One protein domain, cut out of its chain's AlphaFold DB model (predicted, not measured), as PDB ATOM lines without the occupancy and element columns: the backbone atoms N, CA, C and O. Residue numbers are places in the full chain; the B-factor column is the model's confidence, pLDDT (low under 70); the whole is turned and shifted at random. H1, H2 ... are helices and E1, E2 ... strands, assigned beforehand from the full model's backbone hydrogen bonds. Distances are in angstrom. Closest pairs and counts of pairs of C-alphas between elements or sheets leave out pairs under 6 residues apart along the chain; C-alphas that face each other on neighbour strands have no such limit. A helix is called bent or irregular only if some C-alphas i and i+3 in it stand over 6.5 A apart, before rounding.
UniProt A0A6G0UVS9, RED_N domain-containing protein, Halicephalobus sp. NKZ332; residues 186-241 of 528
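What this domain is: This is residues 186 to 241 of the 528 residues of the protein "RED_N domain-containing protein" of Halicephalobus sp. NKZ332 (UniProt A0A6G0UVS9). Look first for a small two-stranded hairpin, E1 and E2, at one end of a rod; a short link leads from it to one long helix, H1, which sticks out alone at the other end. The printed part has 56 residues, with E1, E2 and H1 in that order, the sheet antiparallel, the class mixed. It is extended, with a radius of gyration of the C-alphas of 19.9 A and spans of 60 by 28 by 16 A.

How they stand to each other: In the hairpin of E1, residues 192 to 195, and E2, residues 206 to 209, find N 193 and O 208 within hydrogen-bond range at 2.9 A; the directions stand at 149 degrees. H1, residues 220 to 241, is apart from E1; 16 of its 18 O i to N i+4 pairs are within hydrogen-bond range.

Where its parts are: Find C-alpha 192 at (8.783, 51.316, -31.212), where E1 begins; E1 spans 10.1 A and E2 9.9 A. From C-alpha 220 at (18.198, 40.960, -49.546), H1 runs 32.7 A to C-alpha 241 at (40.675, 17.761, -44.499), with a kink of 29 degrees near residue 234; it is neither bent nor irregular, but only just: C-alphas 234 and 237 are 6.5 A apart.

The domain as a whole: The farthest C-alphas, of Ser 202 and Asp 241, are 59.6 A apart. The printed part has no cut, and both links are short. Look for pLDDT under 70 at residues 200 to 201, 214 to 220 and 241.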
ATOM      1  N   HIS A 186       3.064  47.537 -31.407       84.00
ATOM      2  CA  HIS A 186       4.167  48.452 -31.113       84.00
ATOM      3  C   HIS A 186       5.467  47.713 -30.764       84.00
ATOM      4  O   HIS A 186       6.549  48.217 -31.052       84.00
ATOM      5  N   PHE A 187       5.370  46.480 -30.254       83.81
ATOM      6  CA  PHE A 187       6.520  45.610 -29.983       83.81
ATOM      7  C   PHE A 187       6.970  44.777 -31.194       83.81
ATOM      8  O   PHE A 187       7.735  43.821 -31.040       83.81
ATOM      9  N   ALA A 188       6.496  45.085 -32.405       82.94
ATOM     10  CA  ALA A 188       7.134  44.567 -33.608       82.94
ATOM     11  C   ALA A 188       8.580  45.105 -33.696       82.94
ATOM     12  O   ALA A 188       8.828  46.261 -33.334       82.94
ATOM     13  N   PRO A 189       9.548  44.292 -34.154       83.62
ATOM     14  CA  PRO A 189      10.953  44.691 -34.183       83.62
ATOM     15  C   PRO A 189      11.129  45.982 -34.993       83.62
ATOM     16  O   PRO A 189      10.698  46.078 -36.140       83.62
ATOM     17  N   GLY A 190      11.730  47.000 -34.372       80.38
ATOM     18  CA  GLY A 190      11.971  48.302 -34.999       80.38
ATOM     19  C   GLY A 190      10.751  49.228 -35.119       80.38
ATOM     20  O   GLY A 190      10.905  50.329 -35.655       80.38
ATOM     21  N   ARG A 191       9.564  48.838 -34.624       86.62
ATOM     22  CA  ARG A 191       8.350  49.676 -34.653       86.62
ATOM     23  C   ARG A 191       8.367  50.744 -33.568       86.62
ATOM     24  O   ARG A 191       8.211  51.913 -33.899       86.62
ATOM     25  N   MET A 192       8.600  50.370 -32.314       90.75
ATOM     26  CA  MET A 192       8.783  51.316 -31.212       90.75
ATOM     27  C   MET A 192      10.274  51.514 -30.924       90.75
ATOM     28  O   MET A 192      11.020  50.543 -30.795       90.75
ATOM     29  N   ALA A 193      10.714  52.765 -30.856       89.62
ATOM     30  CA  ALA A 193      12.065  53.148 -30.466       89.62
ATOM     31  C   ALA A 193      12.006  54.306 -29.468       89.62
ATOM     32  O   ALA A 193      11.063  55.090 -29.490       89.62
ATOM     33  N   TYR A 194      13.021  54.418 -28.620       90.38
ATOM     34  CA  TYR A 194      13.147  55.498 -27.649       90.38
ATOM     35  C   TYR A 194      14.302  56.399 -28.075       90.38
ATOM     36  O   TYR A 194      15.407  55.903 -28.298       90.38
ATOM     37  N   ILE A 195      14.040  57.694 -28.228       89.31
ATOM     38  CA  ILE A 195      15.082  58.709 -28.390       89.31
ATOM     39  C   ILE A 195      15.284  59.355 -27.029       89.31
ATOM     40  O   ILE A 195      14.352  59.925 -26.466       89.31
ATOM     41  N   CYS A 196      16.501  59.237 -26.511       88.12
ATOM     42  CA  CYS A 196      16.922  59.907 -25.294       88.12
ATOM     43  C   CYS A 196      17.900  61.012 -25.693       88.12
ATOM     44  O   CYS A 196      18.975  60.717 -26.220       88.12
ATOM     45  N   ASP A 197      17.493  62.260 -25.480       84.62
ATOM     46  CA  ASP A 197      18.343  63.421 -25.705       84.62
ATOM     47  C   ASP A 197      19.133  63.679 -24.419       84.62
ATOM     48  O   ASP A 197      18.613  64.170 -23.424       84.62
ATOM     49  N   PHE A 198      20.415  63.312 -24.431       80.50
ATOM     50  CA  PHE A 198      21.303  63.423 -23.267       80.50
ATOM     51  C   PHE A 198      21.809  64.852 -23.005       80.50
ATOM     52  O   PHE A 198      22.700  65.046 -22.182       80.50
ATOM     53  N   GLU A 199      21.291  65.854 -23.717       78.50
ATOM     54  CA  GLU A 199      21.703  67.250 -23.530       78.50
ATOM     55  C   GLU A 199      21.192  67.836 -22.206       78.50
ATOM     56  O   GLU A 199      21.842  68.712 -21.639       78.50
ATOM     57  N   ASN A 200      20.081  67.314 -21.675       65.44
ATOM     58  CA  ASN A 200      19.575  67.651 -20.349       65.44
ATOM     59  C   ASN A 200      19.631  66.399 -19.459       65.44
ATOM     60  O   ASN A 200      19.034  65.378 -19.786       65.44
ATOM     61  N   GLU A 201      20.318  66.478 -18.314       67.00
ATOM     62  CA  GLU A 201      20.607  65.347 -17.404       67.00
ATOM     63  C   GLU A 201      19.362  64.653 -16.797       67.00
ATOM     64  O   GLU A 201      19.502  63.633 -16.123       67.00
ATOM     65  N   SER A 202      18.151  65.153 -17.068       71.75
ATOM     66  CA  SER A 202      16.886  64.649 -16.509       71.75
ATOM     67  C   SER A 202      15.767  64.454 -17.544       71.75
ATOM     68  O   SER A 202      14.596  64.455 -17.159       71.75
ATOM     69  N   ASP A 203      16.070  64.336 -18.842       81.75
ATOM     70  CA  ASP A 203      15.009  64.264 -19.857       81.75
ATOM     71  C   ASP A 203      14.397  62.860 -20.017       81.75
ATOM     72  O   ASP A 203      15.083  61.832 -20.002       81.75
ATOM     73  N   VAL A 204      13.073  62.819 -20.182       82.62
ATOM     74  CA  VAL A 204      12.309  61.577 -20.348       82.62
ATOM     75  C   VAL A 204      12.421  61.130 -21.807       82.62
ATOM     76  O   VAL A 204      12.098  61.907 -22.707       82.62
ATOM     77  N   PRO A 205      12.820  59.873 -22.088       86.38
ATOM     78  CA  PRO A 205      12.993  59.420 -23.459       86.38
ATOM     79  C   PRO A 205      11.679  59.503 -24.240       86.38
ATOM     80  O   PRO A 205      10.645  58.962 -23.835       86.38
ATOM     81  N   SER A 206      11.732  60.140 -25.406       87.62
ATOM     82  CA  SER A 206      10.588  60.256 -26.300       87.62
ATOM     83  C   SER A 206      10.376  58.957 -27.084       87.62
ATOM     84  O   SER A 206      11.305  58.362 -27.636       87.62
ATOM     85  N   THR A 207       9.131  58.480 -27.136       91.25
ATOM     86  CA  THR A 207       8.754  57.280 -27.897       91.25
ATOM     87  C   THR A 207       8.493  57.619 -29.359       91.25
ATOM     88  O   THR A 207       7.527  58.314 -29.679       91.25
ATOM     89  N   LEU A 208       9.284  57.054 -30.265       88.19
ATOM     90  CA  LEU A 208       9.010  57.039 -31.696       88.19
ATOM     91  C   LEU A 208       8.299  55.751 -32.110       88.19
ATOM     92  O   LEU A 208       8.785  54.650 -31.851       88.19
ATOM     93  N   ILE A 209       7.195  55.890 -32.843       89.12
ATOM     94  CA  ILE A 209       6.444  54.771 -33.423       89.12
ATOM     95  C   ILE A 209       6.526  54.862 -34.951       89.12
ATOM     96  O   ILE A 209       5.990  55.786 -35.558       89.12
ATOM     97  N   ARG A 210       7.189  53.891 -35.587       86.12
ATOM     98  CA  ARG A 210       7.305  53.770 -37.051       86.12
ATOM     99  C   ARG A 210       6.126  52.987 -37.626       86.12
ATOM    100  O   ARG A 210       5.551  52.124 -36.957       86.12
ATOM    101  N   SER A 211       5.763  53.242 -38.882       81.56
ATOM    102  CA  SER A 211       4.808  52.373 -39.579       81.56
ATOM    103  C   SER A 211       5.393  50.964 -39.744       81.56
ATOM    104  O   SER A 211       6.612  50.785 -39.793       81.56
ATOM    105  N   LEU A 212       4.525  49.953 -39.800       73.50
ATOM    106  CA  LEU A 212       4.930  48.548 -39.894       73.50
ATOM    107  C   LEU A 212       5.815  48.293 -41.130       73.50
ATOM    108  O   LEU A 212       6.787  47.543 -41.060       73.50
ATOM    109  N   ASP A 213       5.527  48.985 -42.231       70.12
ATOM    110  CA  ASP A 213       6.220  48.832 -43.513       70.12
ATOM    111  C   ASP A 213       7.588  49.512 -43.587       70.12
ATOM    112  O   ASP A 213       8.399  49.148 -44.438       70.12
ATOM    113  N   LEU A 214       7.859  50.466 -42.694       62.19
ATOM    114  CA  LEU A 214       9.136  51.180 -42.612       62.19
ATOM    115  C   LEU A 214      10.119  50.526 -41.635       62.19
ATOM    116  O   LEU A 214      11.209  51.051 -41.403       62.19
ATOM    117  N   THR A 215       9.755  49.382 -41.052       62.38
ATOM    118  CA  THR A 215      10.715  48.562 -40.313       62.38
ATOM    119  C   THR A 215      11.756  48.015 -41.296       62.38
ATOM    120  O   THR A 215      11.383  47.570 -42.387       62.38
ATOM    121  N   PRO A 216      13.062  48.065 -40.974       64.38
ATOM    122  CA  PRO A 216      14.091  47.516 -41.845       64.38
ATOM    123  C   PRO A 216      13.903  46.000 -41.929       64.38
ATOM    124  O   PRO A 216      14.386  45.238 -41.095       64.38
ATOM    125  N   LYS A 217      13.158  45.551 -42.941       65.81
ATOM    126  CA  LYS A 217      13.128  44.150 -43.355       65.81
ATOM    127  C   LYS A 217      14.562  43.808 -43.746       65.81
ATOM    128  O   LYS A 217      15.163  44.578 -44.495       65.81
ATOM    129  N   GLU A 218      15.108  42.707 -43.216       61.62
ATOM    130  CA  GLU A 218      16.478  42.270 -43.523       61.62
ATOM    131  C   GLU A 218      16.732  42.438 -45.020       61.62
ATOM    132  O   GLU A 218      16.005  41.859 -45.842       61.62
ATOM    133  N   SER A 219      17.695  43.297 -45.367       64.12
ATOM    134  CA  SER A 219      17.972  43.606 -46.760       64.12
ATOM    135  C   SER A 219      18.289  42.299 -47.496       64.12
ATOM    136  O   SER A 219      18.849  41.367 -46.905       64.12
ATOM    137  N   PRO A 220      17.929  42.178 -48.784       67.44
ATOM    138  CA  PRO A 220      18.198  40.960 -49.546       67.44
ATOM    139  C   PRO A 220      19.690  40.582 -49.534       67.44
ATOM    140  O   PRO A 220      20.014  39.403 -49.609       67.44
ATOM    141  N   GLN A 221      20.588  41.557 -49.349       71.44
ATOM    142  CA  GLN A 221      22.024  41.334 -49.163       71.44
ATOM    143  C   GLN A 221      22.342  40.523 -47.900       71.44
ATOM    144  O   GLN A 221      23.002  39.501 -48.014       71.44
ATOM    145  N   VAL A 222      21.783  40.869 -46.732       73.50
ATOM    146  CA  VAL A 222      22.033  40.127 -45.478       73.50
ATOM    147  C   VAL A 222      21.542  38.676 -45.570       73.50
ATOM    148  O   VAL A 222      22.143  37.769 -44.997       73.50
ATOM    149  N   LYS A 223      20.463  38.425 -46.321       78.69
ATOM    150  CA  LYS A 223      19.973  37.059 -46.578       78.69
ATOM    151  C   LYS A 223      20.934  36.266 -47.463       78.69
ATOM    152  O   LYS A 223      21.189  35.096 -47.184       78.69
ATOM    153  N   ASN A 224      21.486  36.907 -48.491       82.56
ATOM    154  CA  ASN A 224      22.504  36.304 -49.345       82.56
ATOM    155  C   ASN A 224      23.787  36.022 -48.552       82.56
ATOM    156  O   ASN A 224      24.346  34.941 -48.691       82.56
ATOM    157  N   ASP A 225      24.199  36.931 -47.665       86.81
ATOM    158  CA  ASP A 225      25.376  36.752 -46.812       86.81
ATOM    159  C   ASP A 225      25.208  35.557 -45.863       86.81
ATOM    160  O   ASP A 225      26.132  34.762 -45.706       86.81
ATOM    161  N   LYS A 226      24.010  35.364 -45.290       85.75
ATOM    162  CA  LYS A 226      23.680  34.184 -44.468       85.75
ATOM    163  C   LYS A 226      23.723  32.879 -45.274       85.75
ATOM    164  O   LYS A 226      24.274  31.894 -44.792       85.75
ATOM    165  N   LEU A 227      23.200  32.872 -46.503       88.25
ATOM    166  CA  LEU A 227      23.247  31.707 -47.399       88.25
ATOM    167  C   LEU A 227      24.687  31.379 -47.829       88.25
ATOM    168  O   LEU A 227      25.088  30.218 -47.883       88.25
ATOM    169  N   ILE A 228      25.484  32.404 -48.132       91.69
ATOM    170  CA  ILE A 228      26.906  32.255 -48.453       91.69
ATOM    171  C   ILE A 228      27.653  31.714 -47.232       91.69
ATOM    172  O   ILE A 228      28.462  30.802 -47.384       91.69
ATOM    173  N   LEU A 229      27.355  32.214 -46.031       91.06
ATOM    174  CA  LEU A 229      27.928  31.713 -44.786       91.06
ATOM    175  C   LEU A 229      27.598  30.229 -44.585       91.06
ATOM    176  O   LEU A 229      28.506  29.463 -44.295       91.06
ATOM    177  N   GLU A 230      26.347  29.817 -44.798       92.38
ATOM    178  CA  GLU A 230      25.911  28.417 -44.701       92.38
ATOM    179  C   GLU A 230      26.598  27.513 -45.739       92.38
ATOM    180  O   GLU A 230      27.063  26.412 -45.435       92.38
ATOM    181  N   HIS A 231      26.743  27.986 -46.977       90.69
ATOM    182  CA  HIS A 231      27.503  27.259 -47.990       90.69
ATOM    183  C   HIS A 231      28.991  27.164 -47.634       90.69
ATOM    184  O   HIS A 231      29.594  26.101 -47.785       90.69
ATOM    185  N   LEU A 232      29.599  28.238 -47.128       91.06
ATOM    186  CA  LEU A 232      31.001  28.242 -46.716       91.06
ATOM    187  C   LEU A 232      31.232  27.352 -45.492       91.06
ATOM    188  O   LEU A 232      32.183  26.574 -45.497       91.06
ATOM    189  N   THR A 233      30.371  27.382 -44.474       90.81
ATOM    190  CA  THR A 233      30.479  26.486 -43.310       90.81
ATOM    191  C   THR A 233      30.333  25.021 -43.702       90.81
ATOM    192  O   THR A 233      31.000  24.182 -43.102       90.81
ATOM    193  N   ASN A 234      29.558  24.709 -44.741       87.62
ATOM    194  CA  ASN A 234      29.469  23.358 -45.292       87.62
ATOM    195  C   ASN A 234      30.700  22.967 -46.124       87.62
ATOM    196  O   ASN A 234      31.117  21.816 -46.071       87.62
ATOM    197  N   ILE A 235      31.315  23.891 -46.874       89.44
ATOM    198  CA  ILE A 235      32.450  23.606 -47.777       89.44
ATOM    199  C   ILE A 235      33.804  23.599 -47.047       89.44
ATOM    200  O   ILE A 235      34.683  22.790 -47.361       89.44
ATOM    201  N   LEU A 236      33.999  24.489 -46.074       83.25
ATOM    202  CA  LEU A 236      35.265  24.659 -45.354       83.25
ATOM    203  C   LEU A 236      35.757  23.393 -44.618       83.25
ATOM    204  O   LEU A 236      36.966  23.149 -44.659       83.25
ATOM    205  N   PRO A 237      34.901  22.542 -44.014       83.75
ATOM    206  CA  PRO A 237      35.307  21.256 -43.445       83.75
ATOM    207  C   PRO A 237      35.919  20.326 -44.499       83.75
ATOM    208  O   PRO A 237      37.029  19.826 -44.320       83.75
ATOM    209  N   TYR A 238      35.267  20.190 -45.661       79.31
ATOM    210  CA  TYR A 238      35.772  19.366 -46.766       79.31
ATOM    211  C   TYR A 238      37.077  19.904 -47.363       79.31
ATOM    212  O   TYR A 238      37.877  19.135 -47.904       79.31
ATOM    213  N   LEU A 239      37.314  21.217 -47.286       78.25
ATOM    214  CA  LEU A 239      38.571  21.830 -47.719       78.25
ATOM    215  C   LEU A 239      39.695  21.655 -46.684       78.25
ATOM    216  O   LEU A 239      40.853  21.458 -47.066       78.25
ATOM    217  N   ARG A 240      39.367  21.705 -45.386       71.19
ATOM    218  CA  ARG A 240      40.320  21.587 -44.269       71.19
ATOM    219  C   ARG A 240      40.943  20.191 -44.184       71.19
ATOM    220  O   ARG A 240      42.138  20.079 -43.902       71.19
ATOM    221  N   ASP A 241      40.194  19.149 -44.538       64.44
ATOM    222  CA  ASP A 241      40.675  17.761 -44.499       64.44
ATOM    223  C   ASP A 241      41.528  17.355 -45.715       64.44
ATOM    224  O   ASP A 241      42.380  16.466 -45.619       64.44
TER     225      ASP A 241